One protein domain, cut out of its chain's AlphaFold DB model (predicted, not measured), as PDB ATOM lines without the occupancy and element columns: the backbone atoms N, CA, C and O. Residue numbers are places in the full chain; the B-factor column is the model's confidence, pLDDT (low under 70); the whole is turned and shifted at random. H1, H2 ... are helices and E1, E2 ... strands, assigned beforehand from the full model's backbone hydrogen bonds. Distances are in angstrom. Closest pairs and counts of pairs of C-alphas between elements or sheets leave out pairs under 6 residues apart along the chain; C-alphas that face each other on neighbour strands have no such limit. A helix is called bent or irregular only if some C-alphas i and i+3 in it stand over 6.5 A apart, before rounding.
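This is residues 58 to 148 of the 178 residues of an uncharacterized protein of Lentisphaerales bacterium (UniProt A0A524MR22). A small parallel sheet of two strands, E1 and E2, has H4 packed over one face, with H2 crossing beside H4 toward one end of the longest axis. H3 lies past the last residues of the strands with the short H1 near it, while the longest helix, H5, and the loop of residues 102 to 109 lie toward the other end. The printed part has 91 residues with five named helices and two named strands, in the order H1 H2 E1 H3 H4 E2 H5. Its class is mostly helix, with 50 helix and 8 strand residues. The whole is compact, with a radius of gyration of the C-alphas of 12.8 A and spans of 37 by 29 by 23 A.

E1 is residues 90 to 93, 9.7 A long, with C-alpha 90 at (22.160, -0.942, -20.117). E2 is residues 125 to 128, 10.4 A long. H4 is residues 112 to 121, 14.4 A; H2 is residues 73 to 86, 19.8 A. H3 is residues 95 to 101, 9.7 A; it is neither bent nor irregular, but only just: C-alphas 96 and 99 are 6.0 A apart. H1, residues 66 to 69, is 5.2 A long and begins at C-alpha 66, (25.465, 18.563, -6.852). H5, residues 134 to 148, is 21.2 A long and ends at C-alpha 148, (42.056, -3.311, -2.698).

E1 and E2 are parallel neighbours at 32 degrees, with N 91 and O 125 at 2.8 A and N 127 and O 91 at 2.9 A, both within hydrogen-bond range. E1, H3, H4 and E2 form a strand-helix-strand unit, two parallel neighbour strands with helices between, and its crossover is right-handed. The closest C-alphas of H4 and E2 are those of Cys 116 and Pro 126, 5.5 A apart. H2, with residues 76 to 80 alone, touches H4 at a steep tilt of 47 degrees, the same way; the closest C-alphas are those of Leu 80 and Ile 119, 7.0 A apart. H3 is close to H4 but not clearly touching, the closest C-alphas being those of Thr 98 and Met 112 at 7.8 A. H3 and H5 are also close but not clearly touching, with the C-alphas of Asp 99 and Thr 135 closest at 7.9 A. H1 and H3 are close but not clearly touching, with the C-alphas of Leu 67 and Met 101 closest at 6.4 A. H4 and H5 are apart. Residues 102 to 103 pair with residues 108 to 109, antiparallel. In H2, H4 and H5 every O i to N i+4 pair is within hydrogen-bond range; H3 has 1 of 3, with 1 of 4 O i to N i+3 pairs, and H1 is too short for an O i to N i+4 pair.

The C-alphas of Ala 85 and Cys 105 are the two farthest apart, 38.0 A. The printed part has no cut. The link from H3 to H4, 10 residues, is short, the others between named elements are tight, and no link is long. The mean pLDDT of the printed part is 87.8; residues 134 to 148, which are H5, are under 70.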
ATOM      1  N   PRO A  58      20.473   8.402 -20.322       92.81
ATOM      2  CA  PRO A  58      19.729   9.429 -19.607       92.81
ATOM      3  C   PRO A  58      20.647  10.511 -19.029       92.81
ATOM      4  O   PRO A  58      21.753  10.235 -18.556       92.81
ATOM      5  N   SER A  59      20.135  11.740 -19.035       93.00
ATOM      6  CA  SER A  59      20.701  12.887 -18.324       93.00
ATOM      7  C   SER A  59      20.084  12.998 -16.935       93.00
ATOM      8  O   SER A  59      18.870  12.848 -16.788       93.00
ATOM      9  N   PHE A  60      20.895  13.330 -15.935       94.31
ATOM     10  CA  PHE A  60      20.455  13.617 -14.575       94.31
ATOM     11  C   PHE A  60      20.691  15.094 -14.269       94.31
ATOM     12  O   PHE A  60      21.759  15.621 -14.589       94.31
ATOM     13  N   PRO A  61      19.724  15.791 -13.650       94.12
ATOM     14  CA  PRO A  61      19.891  17.195 -13.314       94.12
ATOM     15  C   PRO A  61      21.093  17.429 -12.395       94.12
ATOM     16  O   PRO A  61      21.195  16.857 -11.310       94.12
ATOM     17  N   THR A  62      21.977  18.329 -12.813       94.56
ATOM     18  CA  THR A  62      23.118  18.793 -12.020       94.56
ATOM     19  C   THR A  62      22.983  20.279 -11.719       94.56
ATOM     20  O   THR A  62      22.591  21.072 -12.574       94.56
ATOM     21  N   THR A  63      23.368  20.675 -10.513       94.06
ATOM     22  CA  THR A  63      23.455  22.070 -10.072       94.06
ATOM     23  C   THR A  63      24.859  22.360  -9.548       94.06
ATOM     24  O   THR A  63      25.646  21.443  -9.315       94.06
ATOM     25  N   ALA A  64      25.161  23.630  -9.266       91.50
ATOM     26  CA  ALA A  64      26.427  24.019  -8.637       91.50
ATOM     27  C   ALA A  64      26.696  23.305  -7.296       91.50
ATOM     28  O   ALA A  64      27.845  23.197  -6.878       91.50
ATOM     29  N   LYS A  65      25.647  22.814  -6.623       92.81
ATOM     30  CA  LYS A  65      25.757  22.098  -5.350       92.81
ATOM     31  C   LYS A  65      25.896  20.589  -5.504       92.81
ATOM     32  O   LYS A  65      26.383  19.947  -4.584       92.81
ATOM     33  N   THR A  66      25.539  20.022  -6.656       93.62
ATOM     34  CA  THR A  66      25.465  18.563  -6.852       93.62
ATOM     35  C   THR A  66      26.794  17.856  -6.590       93.62
ATOM     36  O   THR A  66      26.814  16.750  -6.060       93.62
ATOM     37  N   LEU A  67      27.925  18.504  -6.878       88.88
ATOM     38  CA  LEU A  67      29.247  17.939  -6.602       88.88
ATOM     39  C   LEU A  67      29.517  17.747  -5.095       88.88
ATOM     40  O   LEU A  67      30.169  16.773  -4.708       88.88
ATOM     41  N   ALA A  68      29.007  18.655  -4.258       90.31
ATOM     42  CA  ALA A  68      29.171  18.625  -2.805       90.31
ATOM     43  C   ALA A  68      28.047  17.841  -2.113       90.31
ATOM     44  O   ALA A  68      28.330  16.953  -1.313       90.31
ATOM     45  N   ASP A  69      26.801  18.146  -2.466       93.12
ATOM     46  CA  ASP A  69      25.604  17.688  -1.759       93.12
ATOM     47  C   ASP A  69      25.041  16.375  -2.334       93.12
ATOM     48  O   ASP A  69      24.214  15.727  -1.699       93.12
ATOM     49  N   GLY A  70      25.497  15.961  -3.520       94.25
ATOM     50  CA  GLY A  70      24.970  14.804  -4.240       94.25
ATOM     51  C   GLY A  70      23.798  15.142  -5.165       94.25
ATOM     52  O   GLY A  70      23.422  16.303  -5.354       94.25
ATOM     53  N   PHE A  71      23.245  14.108  -5.799       96.06
ATOM     54  CA  PHE A  71      22.076  14.229  -6.672       96.06
ATOM     55  C   PHE A  71      20.771  14.284  -5.867       96.06
ATOM     56  O   PHE A  71      20.678  13.723  -4.777       96.06
ATOM     57  N   ASP A  72      19.731  14.894  -6.443       96.38
ATOM     58  CA  ASP A  72      18.364  14.706  -5.948       96.38
ATOM     59  C   ASP A  72      17.917  13.273  -6.261       96.38
ATOM     60  O   ASP A  72      17.587  12.943  -7.405       96.38
ATOM     61  N   LEU A  73      17.934  12.413  -5.242       96.12
ATOM     62  CA  LEU A  73      17.620  10.993  -5.399       96.12
ATOM     63  C   LEU A  73      16.192  10.773  -5.896       96.12
ATOM     64  O   LEU A  73      15.977   9.899  -6.728       96.12
ATOM     65  N   SER A  74      15.235  11.603  -5.472       96.94
ATOM     66  CA  SER A  74      13.839  11.450  -5.890       96.94
ATOM     67  C   SER A  74      13.667  11.685  -7.392       96.94
ATOM     68  O   SER A  74      12.858  11.030  -8.049       96.94
ATOM     69  N   GLU A  75      14.446  12.604  -7.962       96.50
ATOM     70  CA  GLU A  75      14.431  12.872  -9.396       96.50
ATOM     71  C   GLU A  75      15.200  11.799 -10.176       96.50
ATOM     72  O   GLU A  75      14.744  11.353 -11.232       96.50
ATOM     73  N   CYS A  76      16.317  11.314  -9.625       97.00
ATOM     74  CA  CYS A  76      17.069  10.199 -10.202       97.00
ATOM     75  C   CYS A  76      16.219   8.928 -10.291       97.00
ATOM     76  O   CYS A  76      16.198   8.272 -11.332       97.00
ATOM     77  N   GLU A  77      15.483   8.606  -9.228       97.44
ATOM     78  CA  GLU A  77      14.582   7.458  -9.181       97.44
ATOM     79  C   GLU A  77      13.494   7.554 -10.252       97.44
ATOM     80  O   GLU A  77      13.328   6.612 -11.022       97.44
ATOM     81  N   LYS A  78      12.824   8.708 -10.391       97.12
ATOM     82  CA  LYS A  78      11.811   8.915 -11.445       97.12
ATOM     83  C   LYS A  78      12.376   8.709 -12.850       97.12
ATOM     84  O   LYS A  78      11.716   8.102 -13.696       97.12
ATOM     85  N   ILE A  79      13.577   9.228 -13.116       95.62
ATOM     86  CA  ILE A  79      14.245   9.071 -14.414       95.62
ATOM     87  C   ILE A  79      14.503   7.588 -14.682       95.62
ATOM     88  O   ILE A  79      14.113   7.075 -15.733       95.62
ATOM     89  N   LEU A  80      15.105   6.892 -13.716       96.19
ATOM     90  CA  LEU A  80      15.467   5.486 -13.842       96.19
ATOM     91  C   LEU A  80      14.246   4.563 -13.928       96.19
ATOM     92  O   LEU A  80      14.252   3.634 -14.732       96.19
ATOM     93  N   ASP A  81      13.174   4.836 -13.190       95.88
ATOM     94  CA  ASP A  81      11.903   4.111 -13.314       95.88
ATOM     95  C   ASP A  81      11.310   4.290 -14.719       95.88
ATOM     96  O   ASP A  81      10.783   3.350 -15.324       95.88
ATOM     97  N   GLY A  82      11.471   5.485 -15.292       92.44
ATOM     98  CA  GLY A  82      11.161   5.754 -16.689       92.44
ATOM     99  C   GLY A  82      12.003   4.929 -17.669       92.44
ATOM    100  O   GLY A  82      11.487   4.525 -18.711       92.44
ATOM    101  N   GLU A  83      13.279   4.669 -17.375       92.94
ATOM    102  CA  GLU A  83      14.146   3.784 -18.171       92.94
ATOM    103  C   GLU A  83      13.738   2.306 -18.040       92.94
ATOM    104  O   GLU A  83      13.596   1.615 -19.054       92.94
ATOM    105  N   VAL A  84      13.411   1.844 -16.829       93.44
ATOM    106  CA  VAL A  84      12.870   0.493 -16.585       93.44
ATOM    107  C   VAL A  84      11.577   0.280 -17.369       93.44
ATOM    108  O   VAL A  84      11.430  -0.714 -18.082       93.44
ATOM    109  N   ALA A  85      10.656   1.248 -17.331       90.38
ATOM    110  CA  ALA A  85       9.405   1.177 -18.080       90.38
ATOM    111  C   ALA A  85       9.629   1.061 -19.600       90.38
ATOM    112  O   ALA A  85       8.786   0.504 -20.310       90.38
ATOM    113  N   LYS A  86      10.759   1.554 -20.119       86.19
ATOM    114  CA  LYS A  86      11.138   1.447 -21.536       86.19
ATOM    115  C   LYS A  86      11.789   0.106 -21.887       86.19
ATOM    116  O   LYS A  86      11.928  -0.158 -23.079       86.19
ATOM    117  N   GLY A  87      12.122  -0.731 -20.903       90.25
ATOM    118  CA  GLY A  87      12.796  -2.016 -21.104       90.25
ATOM    119  C   GLY A  87      14.310  -1.895 -21.280       90.25
ATOM    120  O   GLY A  87      14.915  -2.742 -21.933       90.25
ATOM    121  N   VAL A  88      14.918  -0.832 -20.747       92.88
ATOM    122  CA  VAL A  88      16.371  -0.630 -20.807       92.88
ATOM    123  C   VAL A  88      17.094  -1.735 -20.045       92.88
ATOM    124  O   VAL A  88      16.679  -2.136 -18.963       92.88
ATOM    125  N   SER A  89      18.175  -2.234 -20.640       94.81
ATOM    126  CA  SER A  89      19.065  -3.241 -20.049       94.81
ATOM    127  C   SER A  89      20.410  -2.639 -19.641       94.81
ATOM    128  O   SER A  89      20.972  -3.031 -18.622       94.81
ATOM    129  N   VAL A  90      20.912  -1.662 -20.407       95.75
ATOM    130  CA  VAL A  90      22.160  -0.942 -20.117       95.75
ATOM    131  C   VAL A  90      21.864   0.554 -20.031       95.75
ATOM    132  O   VAL A  90      21.393   1.154 -20.995       95.75
ATOM    133  N   CYS A  91      22.144   1.158 -18.880       95.12
ATOM    134  CA  CYS A  91      21.902   2.569 -18.609       95.12
ATOM    135  C   CYS A  91      23.239   3.315 -18.559       95.12
ATOM    136  O   CYS A  91      23.992   3.207 -17.590       95.12
ATOM    137  N   MET A  92      23.542   4.061 -19.618       94.31
ATOM    138  CA  MET A  92      24.791   4.798 -19.780       94.31
ATOM    139  C   MET A  92      24.620   6.271 -19.414       94.31
ATOM    140  O   MET A  92      24.075   7.045 -20.184       94.31
ATOM    141  N   LEU A  93      25.122   6.698 -18.263       92.88
ATOM    142  CA  LEU A  93      24.972   8.080 -17.801       92.88
ATOM    143  C   LEU A  93      25.518   9.070 -18.847       92.88
ATOM    144  O   LEU A  93      26.651   8.918 -19.310       92.88
ATOM    145  N   HIS A  94      24.700  10.043 -19.257       92.88
ATOM    146  CA  HIS A  94      25.017  10.932 -20.377       92.88
ATOM    147  C   HIS A  94      26.166  11.910 -20.056       92.88
ATOM    148  O   HIS A  94      26.488  12.177 -18.896       92.88
ATOM    149  N   THR A  95      26.811  12.446 -21.096       90.94
ATOM    150  CA  THR A  95      28.007  13.305 -20.994       90.94
ATOM    151  C   THR A  95      27.732  14.608 -20.235       90.94
ATOM    152  O   THR A  95      28.595  15.100 -19.519       90.94
ATOM    153  N   ASP A  96      26.507  15.140 -20.320       90.06
ATOM    154  CA  ASP A  96      26.094  16.344 -19.581       90.06
ATOM    155  C   ASP A  96      26.061  16.145 -18.059       90.06
ATOM    156  O   ASP A  96      26.198  17.105 -17.309       90.06
ATOM    157  N   THR A  97      25.914  14.898 -17.621       92.50
ATOM    158  CA  THR A  97      25.902  14.490 -16.220       92.50
ATOM    159  C   THR A  97      27.284  14.027 -15.797       92.50
ATOM    160  O   THR A  97      27.764  14.374 -14.727       92.50
ATOM    161  N   THR A  98      27.940  13.216 -16.627       90.69
ATOM    162  CA  THR A  98      29.210  12.584 -16.262       90.69
ATOM    163  C   THR A  98      30.376  13.561 -16.312       90.69
ATOM    164  O   THR A  98      31.157  13.605 -15.364       90.69
ATOM    165  N   ASP A  99      30.475  14.399 -17.346       90.81
ATOM    166  CA  ASP A  99      31.660  15.238 -17.550       90.81
ATOM    167  C   ASP A  99      31.778  16.353 -16.507       90.81
ATOM    168  O   ASP A  99      32.880  16.680 -16.064       90.81
ATOM    169  N   VAL A 100      30.645  16.912 -16.069       91.38
ATOM    170  CA  VAL A 100      30.613  17.974 -15.047       91.38
ATOM    171  C   VAL A 100      30.967  17.466 -13.646       91.38
ATOM    172  O   VAL A 100      31.257  18.265 -12.758       91.38
ATOM    173  N   MET A 101      30.975  16.146 -13.449       92.00
ATOM    174  CA  MET A 101      31.284  15.498 -12.172       92.00
ATOM    175  C   MET A 101      32.730  14.994 -12.094       92.00
ATOM    176  O   MET A 101      33.128  14.401 -11.088       92.00
ATOM    177  N   ILE A 102      33.536  15.222 -13.136       90.25
ATOM    178  CA  ILE A 102      34.950  14.846 -13.158       90.25
ATOM    179  C   ILE A 102      35.759  15.817 -12.298       90.25
ATOM    180  O   ILE A 102      35.877  17.003 -12.606       90.25
ATOM    181  N   ASP A 103      36.424  15.286 -11.276       88.81
ATOM    182  CA  ASP A 103      37.440  16.001 -10.514       88.81
ATOM    183  C   ASP A 103      38.830  15.522 -10.945       88.81
ATOM    184  O   ASP A 103      39.325  14.476 -10.516       88.81
ATOM    185  N   LYS A 104      39.477  16.292 -11.826       85.38
ATOM    186  CA  LYS A 104      40.801  15.943 -12.370       85.38
ATOM    187  C   LYS A 104      41.914  16.031 -11.331       85.38
ATOM    188  O   LYS A 104      42.870  15.262 -11.409       85.38
ATOM    189  N   CYS A 105      41.794  16.949 -10.373       85.38
ATOM    190  CA  CYS A 105      42.784  17.124  -9.314       85.38
ATOM    191  C   CYS A 105      42.759  15.933  -8.359       85.38
ATOM    192  O   CYS A 105      43.810  15.431  -7.967       85.38
ATOM    193  N   ARG A 106      41.556  15.461  -8.020       84.12
ATOM    194  CA  ARG A 106      41.362  14.295  -7.153       84.12
ATOM    195  C   ARG A 106      41.418  12.965  -7.893       84.12
ATOM    196  O   ARG A 106      41.578  11.941  -7.245       84.12
ATOM    197  N   ARG A 107      41.329  12.983  -9.227       84.19
ATOM    198  CA  ARG A 107      41.247  11.785 -10.073       84.19
ATOM    199  C   ARG A 107      40.028  10.928  -9.715       84.19
ATOM    200  O   ARG A 107      40.107   9.707  -9.640       84.19
ATOM    201  N   GLU A 108      38.891  11.584  -9.524       84.81
ATOM    202  CA  GLU A 108      37.641  10.959  -9.093       84.81
ATOM    203  C   GLU A 108      36.488  11.373 -10.018       84.81
ATOM    204  O   GLU A 108      36.431  12.511 -10.491       84.81
ATOM    205  N   LEU A 109      35.538  10.461 -10.239       88.44
ATOM    206  CA  LEU A 109      34.236  10.781 -10.822       88.44
ATOM    207  C   LEU A 109      33.224  10.906  -9.680       88.44
ATOM    208  O   LEU A 109      32.811   9.916  -9.078       88.44
ATOM    209  N   ARG A 110      32.885  12.140  -9.317       91.25
ATOM    210  CA  ARG A 110      32.187  12.443  -8.064       91.25
ATOM    211  C   ARG A 110      30.726  11.989  -8.122       91.25
ATOM    212  O   ARG A 110      30.059  12.175  -9.132       91.25
ATOM    213  N   GLN A 111      30.228  11.435  -7.013       92.00
ATOM    214  CA  GLN A 111      28.822  11.037  -6.808       92.00
ATOM    215  C   GLN A 111      28.286   9.947  -7.759       92.00
ATOM    216  O   GLN A 111      27.100   9.626  -7.714       92.00
ATOM    217  N   MET A 112      29.132   9.357  -8.610       91.94
ATOM    218  CA  MET A 112      28.670   8.428  -9.646       91.94
ATOM    219  C   MET A 112      28.299   7.051  -9.100       91.94
ATOM    220  O   MET A 112      27.407   6.402  -9.639       91.94
ATOM    221  N   ASP A 113      28.936   6.630  -8.006       91.56
ATOM    222  CA  ASP A 113      28.644   5.353  -7.350       91.56
ATOM    223  C   ASP A 113      27.175   5.253  -6.933       91.56
ATOM    224  O   ASP A 113      26.559   4.210  -7.137       91.56
ATOM    225  N   VAL A 114      26.595   6.364  -6.466       93.88
ATOM    226  CA  VAL A 114      25.186   6.457  -6.059       93.88
ATOM    227  C   VAL A 114      24.254   6.178  -7.240       93.88
ATOM    228  O   VAL A 114      23.334   5.372  -7.133       93.88
ATOM    229  N   LEU A 115      24.504   6.795  -8.401       95.44
ATOM    230  CA  LEU A 115      23.707   6.531  -9.603       95.44
ATOM    231  C   LEU A 115      23.903   5.093 -10.098       95.44
ATOM    232  O   LEU A 115      22.937   4.432 -10.473       95.44
ATOM    233  N   CYS A 116      25.137   4.588 -10.071       95.50
ATOM    234  CA  CYS A 116      25.438   3.211 -10.450       95.50
ATOM    235  C   CYS A 116      24.743   2.187  -9.537       95.50
ATOM    236  O   CYS A 116      24.326   1.139 -10.022       95.50
ATOM    237  N   GLU A 117      24.617   2.460  -8.239       96.69
ATOM    238  CA  GLU A 117      23.862   1.636  -7.287       96.69
ATOM    239  C   GLU A 117      22.365   1.656  -7.611       96.69
ATOM    240  O   GLU A 117      21.793   0.600  -7.879       96.69
ATOM    241  N   LEU A 118      21.767   2.844  -7.767       97.31
ATOM    242  CA  LEU A 118      20.353   2.990  -8.142       97.31
ATOM    243  C   LEU A 118      19.994   2.298  -9.468       97.31
ATOM    244  O   LEU A 118      18.863   1.830  -9.642       97.31
ATOM    245  N   ILE A 119      20.933   2.253 -10.419       97.56
ATOM    246  CA  ILE A 119      20.792   1.524 -11.687       97.56
ATOM    247  C   ILE A 119      20.783   0.008 -11.442       97.56
ATOM    248  O   ILE A 119      19.930  -0.695 -11.991       97.56
ATOM    249  N   ARG A 120      21.706  -0.499 -10.616       97.88
ATOM    250  CA  ARG A 120      21.811  -1.933 -10.298       97.88
ATOM    251  C   ARG A 120      20.604  -2.437  -9.517       97.88
ATOM    252  O   ARG A 120      20.112  -3.517  -9.837       97.88
ATOM    253  N   ASP A 121      20.077  -1.645  -8.586       98.00
ATOM    254  CA  ASP A 121      18.867  -1.975  -7.814       98.00
ATOM    255  C   ASP A 121      17.642  -2.205  -8.708       98.00
ATOM    256  O   ASP A 121      16.733  -2.964  -8.373       98.00
ATOM    257  N   ARG A 122      17.637  -1.592  -9.894       97.44
ATOM    258  CA  ARG A 122      16.598  -1.745 -10.921       97.44
ATOM    259  C   ARG A 122      16.880  -2.866 -11.924       97.44
ATOM    260  O   ARG A 122      16.138  -3.021 -12.892       97.44
ATOM    261  N   GLY A 123      17.945  -3.639 -11.719       96.50
ATOM    262  CA  GLY A 123      18.340  -4.743 -12.593       96.50
ATOM    263  C   GLY A 123      18.951  -4.308 -13.928       96.50
ATOM    264  O   GLY A 123      19.029  -5.122 -14.848       96.50
ATOM    265  N   MET A 124      19.375  -3.047 -14.055       97.00
ATOM    266  CA  MET A 124      20.071  -2.531 -15.236       97.00
ATOM    267  C   MET A 124      21.595  -2.561 -15.035       97.00
ATOM    268  O   MET A 124      22.096  -2.528 -13.911       97.00
ATOM    269  N   ILE A 125      22.350  -2.591 -16.135       97.25
ATOM    270  CA  ILE A 125      23.816  -2.500 -16.119       97.25
ATOM    271  C   ILE A 125      24.227  -1.025 -16.243       97.25
ATOM    272  O   ILE A 125      23.859  -0.391 -17.234       97.25
ATOM    273  N   PRO A 126      24.988  -0.458 -15.288       95.75
ATOM    274  CA  PRO A 126      25.470   0.912 -15.398       95.75
ATOM    275  C   PRO A 126      26.628   1.027 -16.392       95.75
ATOM    276  O   PRO A 126      27.492   0.153 -16.475       95.75
ATOM    277  N   GLY A 127      26.673   2.148 -17.106       91.81
ATOM    278  CA  GLY A 127      27.796   2.558 -17.942       91.81
ATOM    279  C   GLY A 127      27.934   4.079 -17.986       91.81
ATOM    280  O   GLY A 127      27.126   4.803 -17.405       91.81
ATOM    281  N   LEU A 128      28.948   4.574 -18.693       89.62
ATOM    282  CA  LEU A 128      29.226   6.006 -18.829       89.62
ATOM    283  C   LEU A 128      29.325   6.369 -20.313       89.62
ATOM    284  O   LEU A 128      30.131   5.789 -21.036       89.62
ATOM    285  N   SER A 129      28.528   7.338 -20.757       85.12
ATOM    286  CA  SER A 129      28.597   7.929 -22.098       85.12
ATOM    287  C   SER A 129      29.300   9.285 -22.016       85.12
ATOM    288  O   SER A 129      28.665  10.325 -22.148       85.12
ATOM    289  N   THR A 130      30.602   9.260 -21.745       78.06
ATOM    290  CA  THR A 130      31.457  10.443 -21.538       78.06
ATOM    291  C   THR A 130      32.295  10.752 -22.775       78.06
ATOM    292  O   THR A 130      32.737   9.843 -23.480       78.06
ATOM    293  N   HIS A 131      32.557  12.035 -23.025       80.81
ATOM    294  CA  HIS A 131      33.460  12.482 -24.090       80.81
ATOM    295  C   HIS A 131      34.843  12.895 -23.574       80.81
ATOM    296  O   HIS A 131      35.710  13.284 -24.359       80.81
ATOM    297  N   VAL A 132      35.072  12.804 -22.263       76.31
ATOM    298  CA  VAL A 132      36.357  13.131 -21.646       76.31
ATOM    299  C   VAL A 132      37.210  11.858 -21.548       76.31
ATOM    300  O   VAL A 132      36.844  10.934 -20.821       76.31
ATOM    301  N   PRO A 133      38.383  11.789 -22.213       72.62
ATOM    302  CA  PRO A 133      39.205  10.571 -22.240       72.62
ATOM    303  C   PRO A 133      39.675  10.079 -20.864       72.62
ATOM    304  O   PRO A 133      39.998   8.905 -20.692       72.62
ATOM    305  N   ASP A 134      39.749  10.971 -19.877       69.81
ATOM    306  CA  ASP A 134      40.221  10.623 -18.538       69.81
ATOM    307  C   ASP A 134      39.189   9.821 -17.731       69.81
ATOM    308  O   ASP A 134      39.582   9.083 -16.828       69.81
ATOM    309  N   THR A 135      37.896   9.901 -18.060       61.72
ATOM    310  CA  THR A 135      36.806   9.314 -17.262       61.72
ATOM    311  C   THR A 135      36.943   7.803 -17.081       61.72
ATOM    312  O   THR A 135      36.744   7.301 -15.976       61.72
ATOM    313  N   GLU A 136      37.353   7.070 -18.123       60.16
ATOM    314  CA  GLU A 136      37.585   5.622 -18.035       60.16
ATOM    315  C   GLU A 136      38.667   5.289 -16.995       60.16
ATOM    316  O   GLU A 136      38.505   4.385 -16.172       60.16
ATOM    317  N   LYS A 137      39.765   6.056 -16.994       69.75
ATOM    318  CA  LYS A 137      40.890   5.855 -16.071       69.75
ATOM    319  C   LYS A 137      40.467   6.110 -14.629       69.75
ATOM    320  O   LYS A 137      40.895   5.382 -13.738       69.75
ATOM    321  N   LEU A 138      39.631   7.126 -14.405       66.88
ATOM    322  CA  LEU A 138      39.151   7.478 -13.068       66.88
ATOM    323  C   LEU A 138      38.157   6.441 -12.537       66.88
ATOM    324  O   LEU A 138      38.325   5.959 -11.419       66.88
ATOM    325  N   HIS A 139      37.187   6.028 -13.359       65.56
ATOM    326  CA  HIS A 139      36.237   4.972 -12.999       65.56
ATOM    327  C   HIS A 139      36.954   3.649 -12.681       65.56
ATOM    328  O   HIS A 139      36.667   3.001 -11.676       65.56
ATOM    329  N   ARG A 140      37.952   3.271 -13.493       68.62
ATOM    330  CA  ARG A 140      38.774   2.078 -13.248       68.62
ATOM    331  C   ARG A 140      39.575   2.186 -11.948       68.62
ATOM    332  O   ARG A 140      39.620   1.217 -11.198       68.62
ATOM    333  N   SER A 141      40.190   3.337 -11.676       65.75
ATOM    334  CA  SER A 141      40.975   3.557 -10.450       65.75
ATOM    335  C   SER A 141      40.114   3.410  -9.196       65.75
ATOM    336  O   SER A 141      40.498   2.686  -8.284       65.75
ATOM    337  N   ALA A 142      38.925   4.021  -9.179       64.12
ATOM    338  CA  ALA A 142      38.002   3.925  -8.050       64.12
ATOM    339  C   ALA A 142      37.568   2.473  -7.778       64.12
ATOM    340  O   ALA A 142      37.536   2.033  -6.628       64.12
ATOM    341  N   TYR A 143      37.301   1.702  -8.837       63.53
ATOM    342  CA  TYR A 143      36.976   0.280  -8.721       63.53
ATOM    343  C   TYR A 143      38.143  -0.542  -8.149       63.53
ATOM    344  O   TYR A 143      37.940  -1.353  -7.246       63.53
ATOM    345  N   GLN A 144      39.372  -0.309  -8.619       67.06
ATOM    346  CA  GLN A 144      40.564  -0.993  -8.101       67.06
ATOM    347  C   GLN A 144      40.835  -0.652  -6.629       67.06
ATOM    348  O   GLN A 144      41.122  -1.550  -5.838       67.06
ATOM    349  N   ASP A 145      40.671   0.611  -6.227       68.44
ATOM    350  CA  ASP A 145      40.819   1.032  -4.829       68.44
ATOM    351  C   ASP A 145      39.777   0.362  -3.920       68.44
ATOM    352  O   ASP A 145      40.089  -0.055  -2.800       68.44
ATOM    353  N   ALA A 146      38.535   0.226  -4.398       62.94
ATOM    354  CA  ALA A 146      37.478  -0.481  -3.681       62.94
ATOM    355  C   ALA A 146      37.803  -1.976  -3.511       62.94
ATOM    356  O   ALA A 146      37.674  -2.509  -2.408       62.94
ATOM    357  N   LEU A 147      38.292  -2.641  -4.564       69.75
ATOM    358  CA  LEU A 147      38.732  -4.038  -4.494       69.75
ATOM    359  C   LEU A 147      39.933  -4.226  -3.559       69.75
ATOM    360  O   LEU A 147      39.941  -5.159  -2.754       69.75
ATOM    361  N   GLY A 148      40.899  -3.305  -3.591       68.06
ATOM    362  CA  GLY A 148      42.056  -3.311  -2.698       68.06
ATOM    363  C   GLY A 148      41.663  -3.225  -1.221       68.06
ATOM    364  O   GLY A 148      42.180  -3.986  -0.402       68.06
TER     365      GLY A 148